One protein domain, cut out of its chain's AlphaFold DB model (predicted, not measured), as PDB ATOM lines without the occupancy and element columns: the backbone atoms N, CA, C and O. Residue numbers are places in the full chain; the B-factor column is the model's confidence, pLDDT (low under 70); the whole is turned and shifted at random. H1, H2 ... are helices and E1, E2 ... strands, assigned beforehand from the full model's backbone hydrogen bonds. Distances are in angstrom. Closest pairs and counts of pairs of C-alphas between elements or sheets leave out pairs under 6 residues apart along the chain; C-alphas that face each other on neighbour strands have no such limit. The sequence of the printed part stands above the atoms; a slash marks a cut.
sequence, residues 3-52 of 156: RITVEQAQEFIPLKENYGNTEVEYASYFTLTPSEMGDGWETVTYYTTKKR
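Overview. This is residues 3 to 52 of the 156 residues of the protein "T5orf172 domain-containing protein" of Planctomycetes bacterium (UniProt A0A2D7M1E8). A long two-stranded hairpin, E2 and E3, makes most of the length of this domain, and the short strand E1 pairs with the last part of E3, residues 47 to 51, where E3 bends at residue 48. The short helix H1 sits beside this small sheet, and a long loop, residues 15 to 28, joins E1 to E2. The 50 printed residues hold H1, E1, E2 and E3 in that order along the chain; the sheet runs E1, E3, E2, antiparallel throughout. The class is mostly strand, with under half of the residues, 23, in named elements. The whole is only just compact, close to loose, with a radius of gyration of the C-alphas of 11.2 A, and elongated, spanning 33 by 21 by 15 A.

Along the chain. Find C-alpha 42 at (-47.308, -29.097, -38.980); from there E3 runs 24.1 A to C-alpha 51 at (-33.537, -20.014, -21.438), bending by 63 degrees at residue 48. E2, residues 29 to 34, spans 17.3 A. E1 is residues 12 to 14. H1, residues 6 to 9, begins at C-alpha 6, (-45.242, -25.822, -26.436).

Arrangement. Look first at inner strand E3, whose pairing is staggered: residues 42 to 47 pair with E2, residues 47 to 51 with E1. In the hairpin of E2 and E3, N 43 and O 33 are 2.8 A apart, within hydrogen-bond range. Between E1 and E3, look for N 13 and O 50, 2.9 A apart, also within range. The edge strands E1 and E2 are apart. H1 is on the sheet but at the sheet's level, height 2.4 A; its closest C-alphas to E2 are those of Val 6 and Thr 31, 6.2 A. H1 is too short for an O i to N i+4 pair; its one O i to N i+3 pair is within range.

Size, cuts and confidence. The C-alphas farthest apart, those of Gly 20 and Asp 39, are 33.5 A apart. The printed part has no cut. The link from E1 to E2 is long. Confidence is under 70 at residues 18 to 22 and residue 52.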
ATOM      1  N   ARG A   3     -37.587 -33.154 -29.474       91.44
ATOM      2  CA  ARG A   3     -38.948 -32.600 -29.539       91.44
ATOM      3  C   ARG A   3     -39.427 -32.261 -28.129       91.44
ATOM      4  O   ARG A   3     -39.423 -33.137 -27.271       91.44
ATOM      5  N   ILE A   4     -39.912 -31.040 -27.929       92.56
ATOM      6  CA  ILE A   4     -40.482 -30.575 -26.654       92.56
ATOM      7  C   ILE A   4     -41.938 -30.123 -26.828       92.56
ATOM      8  O   ILE A   4     -42.409 -29.927 -27.953       92.56
ATOM      9  N   THR A   5     -42.674 -29.975 -25.724       91.19
ATOM     10  CA  THR A   5     -44.032 -29.407 -25.751       91.19
ATOM     11  C   THR A   5     -43.998 -27.887 -25.904       91.19
ATOM     12  O   THR A   5     -42.992 -27.239 -25.616       91.19
ATOM     13  N   VAL A   6     -45.115 -27.289 -26.333       88.31
ATOM     14  CA  VAL A   6     -45.242 -25.822 -26.436       88.31
ATOM     15  C   VAL A   6     -45.036 -25.150 -25.076       88.31
ATOM     16  O   VAL A   6     -44.421 -24.091 -25.013       88.31
ATOM     17  N   GLU A   7     -45.494 -25.780 -23.993       87.00
ATOM     18  CA  GLU A   7     -45.325 -25.289 -22.621       87.00
ATOM     19  C   GLU A   7     -43.849 -25.274 -22.209       87.00
ATOM     20  O   GLU A   7     -43.349 -24.245 -21.762       87.00
ATOM     21  N   GLN A   8     -43.123 -26.373 -22.445       85.38
ATOM     22  CA  GLN A   8     -41.678 -26.446 -22.198       85.38
ATOM     23  C   GLN A   8     -40.910 -25.438 -23.061       85.38
ATOM     24  O   GLN A   8     -39.941 -24.831 -22.614       85.38
ATOM     25  N   ALA A   9     -41.360 -25.219 -24.296       86.00
ATOM     26  CA  ALA A   9     -40.710 -24.317 -25.230       86.00
ATOM     27  C   ALA A   9     -40.793 -22.837 -24.826       86.00
ATOM     28  O   ALA A   9     -39.942 -22.053 -25.243       86.00
ATOM     29  N   GLN A  10     -41.758 -22.444 -23.984       83.88
ATOM     30  CA  GLN A  10     -41.843 -21.076 -23.457       83.88
ATOM     31  C   GLN A  10     -40.628 -20.691 -22.607       83.88
ATOM     32  O   GLN A  10     -40.318 -19.504 -22.492       83.88
ATOM     33  N   GLU A  11     -39.931 -21.676 -22.036       83.62
ATOM     34  CA  GLU A  11     -38.695 -21.448 -21.296       83.62
ATOM     35  C   GLU A  11     -37.504 -21.155 -22.201       83.62
ATOM     36  O   GLU A  11     -36.495 -20.704 -21.680       83.62
ATOM     37  N   PHE A  12     -37.574 -21.383 -23.513       84.44
ATOM     38  CA  PHE A  12     -36.433 -21.265 -24.422       84.44
ATOM     39  C   PHE A  12     -36.631 -20.139 -25.437       84.44
ATOM     40  O   PHE A  12     -37.751 -19.784 -25.798       84.44
ATOM     41  N   ILE A  13     -35.530 -19.553 -25.905       82.62
ATOM     42  CA  ILE A  13     -35.572 -18.529 -26.954       82.62
ATOM     43  C   ILE A  13     -35.790 -19.233 -28.306       82.62
ATOM     44  O   ILE A  13     -34.962 -20.084 -28.670       82.62
ATOM     45  N   PRO A  14     -36.867 -18.902 -29.051       84.62
ATOM     46  CA  PRO A  14     -37.067 -19.398 -30.408       84.62
ATOM     47  C   PRO A  14     -35.868 -19.044 -31.281       84.62
ATOM     48  O   PRO A  14     -35.347 -17.937 -31.210       84.62
ATOM     49  N   LEU A  15     -35.437 -19.967 -32.134       81.00
ATOM     50  CA  LEU A  15     -34.256 -19.796 -32.977       81.00
ATOM     51  C   LEU A  15     -34.381 -18.569 -33.891       81.00
ATOM     52  O   LEU A  15     -33.408 -17.863 -34.100       81.00
ATOM     53  N   LYS A  16     -35.600 -18.267 -34.352       76.06
ATOM     54  CA  LYS A  16     -35.930 -17.053 -35.119       76.06
ATOM     55  C   LYS A  16     -35.773 -15.739 -34.333       76.06
ATOM     56  O   LYS A  16     -35.652 -14.687 -34.940       76.06
ATOM     57  N   GLU A  17     -35.838 -15.802 -33.003       70.31
ATOM     58  CA  GLU A  17     -35.711 -14.666 -32.074       70.31
ATOM     59  C   GLU A  17     -34.315 -14.607 -31.431       70.31
ATOM     60  O   GLU A  17     -34.039 -13.722 -30.623       70.31
ATOM     61  N   ASN A  18     -33.427 -15.549 -31.757       68.88
ATOM     62  CA  ASN A  18     -32.033 -15.500 -31.344       68.88
ATOM     63  C   ASN A  18     -31.329 -14.448 -32.211       68.88
ATOM     64  O   ASN A  18     -31.254 -14.640 -33.422       68.88
ATOM     65  N   TYR A  19     -30.796 -13.369 -31.625       57.38
ATOM     66  CA  TYR A  19     -30.031 -12.390 -32.407       57.38
ATOM     67  C   TYR A  19     -28.631 -12.919 -32.765       57.38
ATOM     68  O   TYR A  19     -27.888 -12.219 -33.437       57.38
ATOM     69  N   GLY A  20     -28.263 -14.130 -32.326       63.53
ATOM     70  CA  GLY A  20     -27.102 -14.899 -32.779       63.53
ATOM     71  C   GLY A  20     -27.413 -15.810 -33.976       63.53
ATOM     72  O   GLY A  20     -28.199 -15.470 -34.847       63.53
ATOM     73  N   ASN A  21     -26.798 -16.997 -34.052       58.84
ATOM     74  CA  ASN A  21     -27.002 -17.876 -35.209       58.84
ATOM     75  C   ASN A  21     -28.431 -18.457 -35.254       58.84
ATOM     76  O   ASN A  21     -28.910 -19.028 -34.269       58.84
ATOM     77  N   THR A  22     -29.095 -18.300 -36.399       69.75
ATOM     78  CA  THR A  22     -30.482 -18.734 -36.642       69.75
ATOM     79  C   THR A  22     -30.563 -20.000 -37.504       69.75
ATOM     80  O   THR A  22     -31.653 -20.461 -37.837       69.75
ATOM     81  N   GLU A  23     -29.411 -20.582 -37.856       74.06
ATOM     82  CA  GLU A  23     -29.310 -21.826 -38.622       74.06
ATOM     83  C   GLU A  23     -29.811 -23.017 -37.797       74.06
ATOM     84  O   GLU A  23     -29.527 -23.143 -36.603       74.06
ATOM     85  N   VAL A  24     -30.552 -23.916 -38.449       77.75
ATOM     86  CA  VAL A  24     -31.230 -25.059 -37.808       77.75
ATOM     87  C   VAL A  24     -30.253 -25.994 -37.087       77.75
ATOM     88  O   VAL A  24     -30.625 -26.647 -36.119       77.75
ATOM     89  N   GLU A  25     -28.987 -26.030 -37.494       77.00
ATOM     90  CA  GLU A  25     -27.934 -26.805 -36.827       77.00
ATOM     91  C   GLU A  25     -27.655 -26.365 -35.377       77.00
ATOM     92  O   GLU A  25     -27.205 -27.174 -34.565       77.00
ATOM     93  N   TYR A  26     -28.000 -25.124 -35.017       73.00
ATOM     94  CA  TYR A  26     -27.910 -24.604 -33.647       73.00
ATOM     95  C   TYR A  26     -29.207 -24.791 -32.851       73.00
ATOM     96  O   TYR A  26     -29.266 -24.464 -31.660       73.00
ATOM     97  N   ALA A  27     -30.255 -25.333 -33.477       84.62
ATOM     98  CA  ALA A  27     -31.457 -25.730 -32.772       84.62
ATOM     99  C   ALA A  27     -31.146 -26.923 -31.869       84.62
ATOM    100  O   ALA A  27     -30.638 -27.958 -32.299       84.62
ATOM    101  N   SER A  28     -31.499 -26.799 -30.597       84.88
ATOM    102  CA  SER A  28     -31.427 -27.922 -29.660       84.88
ATOM    103  C   SER A  28     -32.786 -28.570 -29.470       84.88
ATOM    104  O   SER A  28     -32.856 -29.794 -29.337       84.88
ATOM    105  N   TYR A  29     -33.854 -27.780 -29.590       90.06
ATOM    106  CA  TYR A  29     -35.224 -28.252 -29.450       90.06
ATOM    107  C   TYR A  29     -36.105 -27.827 -30.619       90.06
ATOM    108  O   TYR A  29     -35.805 -26.857 -31.318       90.06
ATOM    109  N   PHE A  30     -37.219 -28.529 -30.803       93.31
ATOM    110  CA  PHE A  30     -38.280 -28.097 -31.705       93.31
ATOM    111  C   PHE A  30     -39.671 -28.453 -31.173       93.31
ATOM    112  O   PHE A  30     -39.838 -29.421 -30.427       93.31
ATOM    113  N   THR A  31     -40.672 -27.677 -31.581       93.56
ATOM    114  CA  THR A  31     -42.097 -27.972 -31.383       93.56
ATOM    115  C   THR A  31     -42.767 -28.211 -32.731       93.56
ATOM    116  O   THR A  31     -42.300 -27.725 -33.763       93.56
ATOM    117  N   LEU A  32     -43.865 -28.967 -32.709       90.81
ATOM    118  CA  LEU A  32     -44.768 -29.142 -33.843       90.81
ATOM    119  C   LEU A  32     -46.140 -28.633 -33.415       90.81
ATOM    120  O   LEU A  32     -46.675 -29.095 -32.403       90.81
ATOM    121  N   THR A  33     -46.674 -27.662 -34.146       88.50
ATOM    122  CA  THR A  33     -48.018 -27.116 -33.926       88.50
ATOM    123  C   THR A  33     -48.865 -27.285 -35.184       88.50
ATOM    124  O   THR A  33     -48.299 -27.305 -36.278       88.50
ATOM    125  N   PRO A  34     -50.202 -27.387 -35.069       88.75
ATOM    126  CA  PRO A  34     -51.079 -27.426 -36.237       88.75
ATOM    127  C   PRO A  34     -50.778 -26.266 -37.194       88.75
ATOM    128  O   PRO A  34     -50.667 -25.120 -36.752       88.75
ATOM    129  N   SER A  35     -50.594 -26.575 -38.478       85.38
ATOM    130  CA  SER A  35     -50.297 -25.579 -39.510       85.38
ATOM    131  C   SER A  35     -51.575 -24.961 -40.069       85.38
ATOM    132  O   SER A  35     -52.592 -25.635 -40.224       85.38
ATOM    133  N   GLU A  36     -51.501 -23.695 -40.479       85.06
ATOM    134  CA  GLU A  36     -52.579 -23.027 -41.224       85.06
ATOM    135  C   GLU A  36     -52.772 -23.607 -42.641       85.06
ATOM    136  O   GLU A  36     -53.785 -23.345 -43.285       85.06
ATOM    137  N   MET A  37     -51.829 -24.426 -43.128       80.19
ATOM    138  CA  MET A  37     -51.892 -25.077 -44.447       80.19
ATOM    139  C   MET A  37     -52.859 -26.276 -44.512       80.19
ATOM    140  O   MET A  37     -53.009 -26.875 -45.577       80.19
ATOM    141  N   GLY A  38     -53.528 -26.609 -43.405       80.69
ATOM    142  CA  GLY A  38     -54.536 -27.667 -43.332       80.69
ATOM    143  C   GLY A  38     -53.995 -29.028 -42.890       80.69
ATOM    144  O   GLY A  38     -52.836 -29.173 -42.495       80.69
ATOM    145  N   ASP A  39     -54.875 -30.030 -42.938       78.25
ATOM    146  CA  ASP A  39     -54.606 -31.375 -42.428       78.25
ATOM    147  C   ASP A  39     -53.389 -32.024 -43.104       78.25
ATOM    148  O   ASP A  39     -53.244 -32.025 -44.327       78.25
ATOM    149  N   GLY A  40     -52.508 -32.599 -42.282       80.62
ATOM    150  CA  GLY A  40     -51.267 -33.244 -42.722       80.62
ATOM    151  C   GLY A  40     -50.030 -32.341 -42.719       80.62
ATOM    152  O   GLY A  40     -48.932 -32.844 -42.952       80.62
ATOM    153  N   TRP A  41     -50.174 -31.048 -42.409       84.12
ATOM    154  CA  TRP A  41     -49.052 -30.123 -42.230       84.12
ATOM    155  C   TRP A  41     -48.905 -29.682 -40.772       84.12
ATOM    156  O   TRP A  41     -49.874 -29.320 -40.104       84.12
ATOM    157  N   GLU A  42     -47.664 -29.632 -40.296       88.06
ATOM    158  CA  GLU A  42     -47.308 -29.097 -38.980       88.06
ATOM    159  C   GLU A  42     -46.310 -27.943 -39.144       88.06
ATOM    160  O   GLU A  42     -45.398 -27.991 -39.972       88.06
ATOM    161  N   THR A  43     -46.475 -26.887 -38.352       88.62
ATOM    162  CA  THR A  43     -45.496 -25.808 -38.245       88.62
ATOM    163  C   THR A  43     -44.390 -26.237 -37.291       88.62
ATOM    164  O   THR A  43     -44.642 -26.522 -36.119       88.62
ATOM    165  N   VAL A  44     -43.154 -26.253 -37.790       90.31
ATOM    166  CA  VAL A  44     -41.967 -26.536 -36.981       90.31
ATOM    167  C   VAL A  44     -41.411 -25.227 -36.434       90.31
ATOM    168  O   VAL A  44     -41.034 -24.343 -37.203       90.31
ATOM    169  N   THR A  45     -41.321 -25.103 -35.110       89.50
ATOM    170  CA  THR A  45     -40.583 -23.999 -34.477       89.50
ATOM    171  C   THR A  45     -39.341 -24.552 -33.803       89.50
ATOM    172  O   THR A  45     -39.435 -25.445 -32.968       89.50
ATOM    173  N   TYR A  46     -38.175 -24.021 -34.160       89.56
ATOM    174  CA  TYR A  46     -36.895 -24.393 -33.560       89.56
ATOM    175  C   TYR A  46     -36.568 -23.492 -32.371       89.56
ATOM    176  O   TYR A  46     -36.889 -22.304 -32.390       89.56
ATOM    177  N   TYR A  47     -35.895 -24.036 -31.358       86.88
ATOM    178  CA  TYR A  47     -35.503 -23.324 -30.143       86.88
ATOM    179  C   TYR A  47     -34.041 -23.600 -29.790       86.88
ATOM    180  O   TYR A  47     -33.490 -24.679 -30.044       86.88
ATOM    181  N   THR A  48     -33.419 -22.599 -29.176       83.56
ATOM    182  CA  THR A  48     -32.048 -22.670 -28.661       83.56
ATOM    183  C   THR A  48     -32.007 -23.317 -27.269       83.56
ATOM    184  O   THR A  48     -33.036 -23.455 -26.612       83.56
ATOM    185  N   THR A  49     -30.817 -23.663 -26.768       80.38
ATOM    186  CA  THR A  49     -30.624 -24.013 -25.343       80.38
ATOM    187  C   THR A  49     -30.743 -22.818 -24.395       80.38
ATOM    188  O   THR A  49     -30.801 -23.002 -23.178       80.38
ATOM    189  N   LYS A  50     -30.767 -21.584 -24.922       74.56
ATOM    190  CA  LYS A  50     -30.829 -20.368 -24.110       74.56
ATOM    191  C   LYS A  50     -32.221 -20.257 -23.491       74.56
ATOM    192  O   LYS A  50     -33.218 -20.140 -24.205       74.56
ATOM    193  N   LYS A  51     -32.289 -20.256 -22.158       74.06
ATOM    194  CA  LYS A  51     -33.537 -20.014 -21.438       74.06
ATOM    195  C   LYS A  51     -33.971 -18.542 -21.515       74.06
ATOM    196  O   LYS A  51     -33.159 -17.629 -21.335       74.06
ATOM    197  N   ARG A  52     -35.265 -18.296 -21.724       63.31
ATOM    198  CA  ARG A  52     -35.920 -17.000 -21.519       63.31
ATOM    199  C   ARG A  52     -35.714 -16.572 -20.064       63.31
ATOM    200  O   ARG A  52     -35.909 -17.351 -19.139       63.31
TER     201      ARG A  52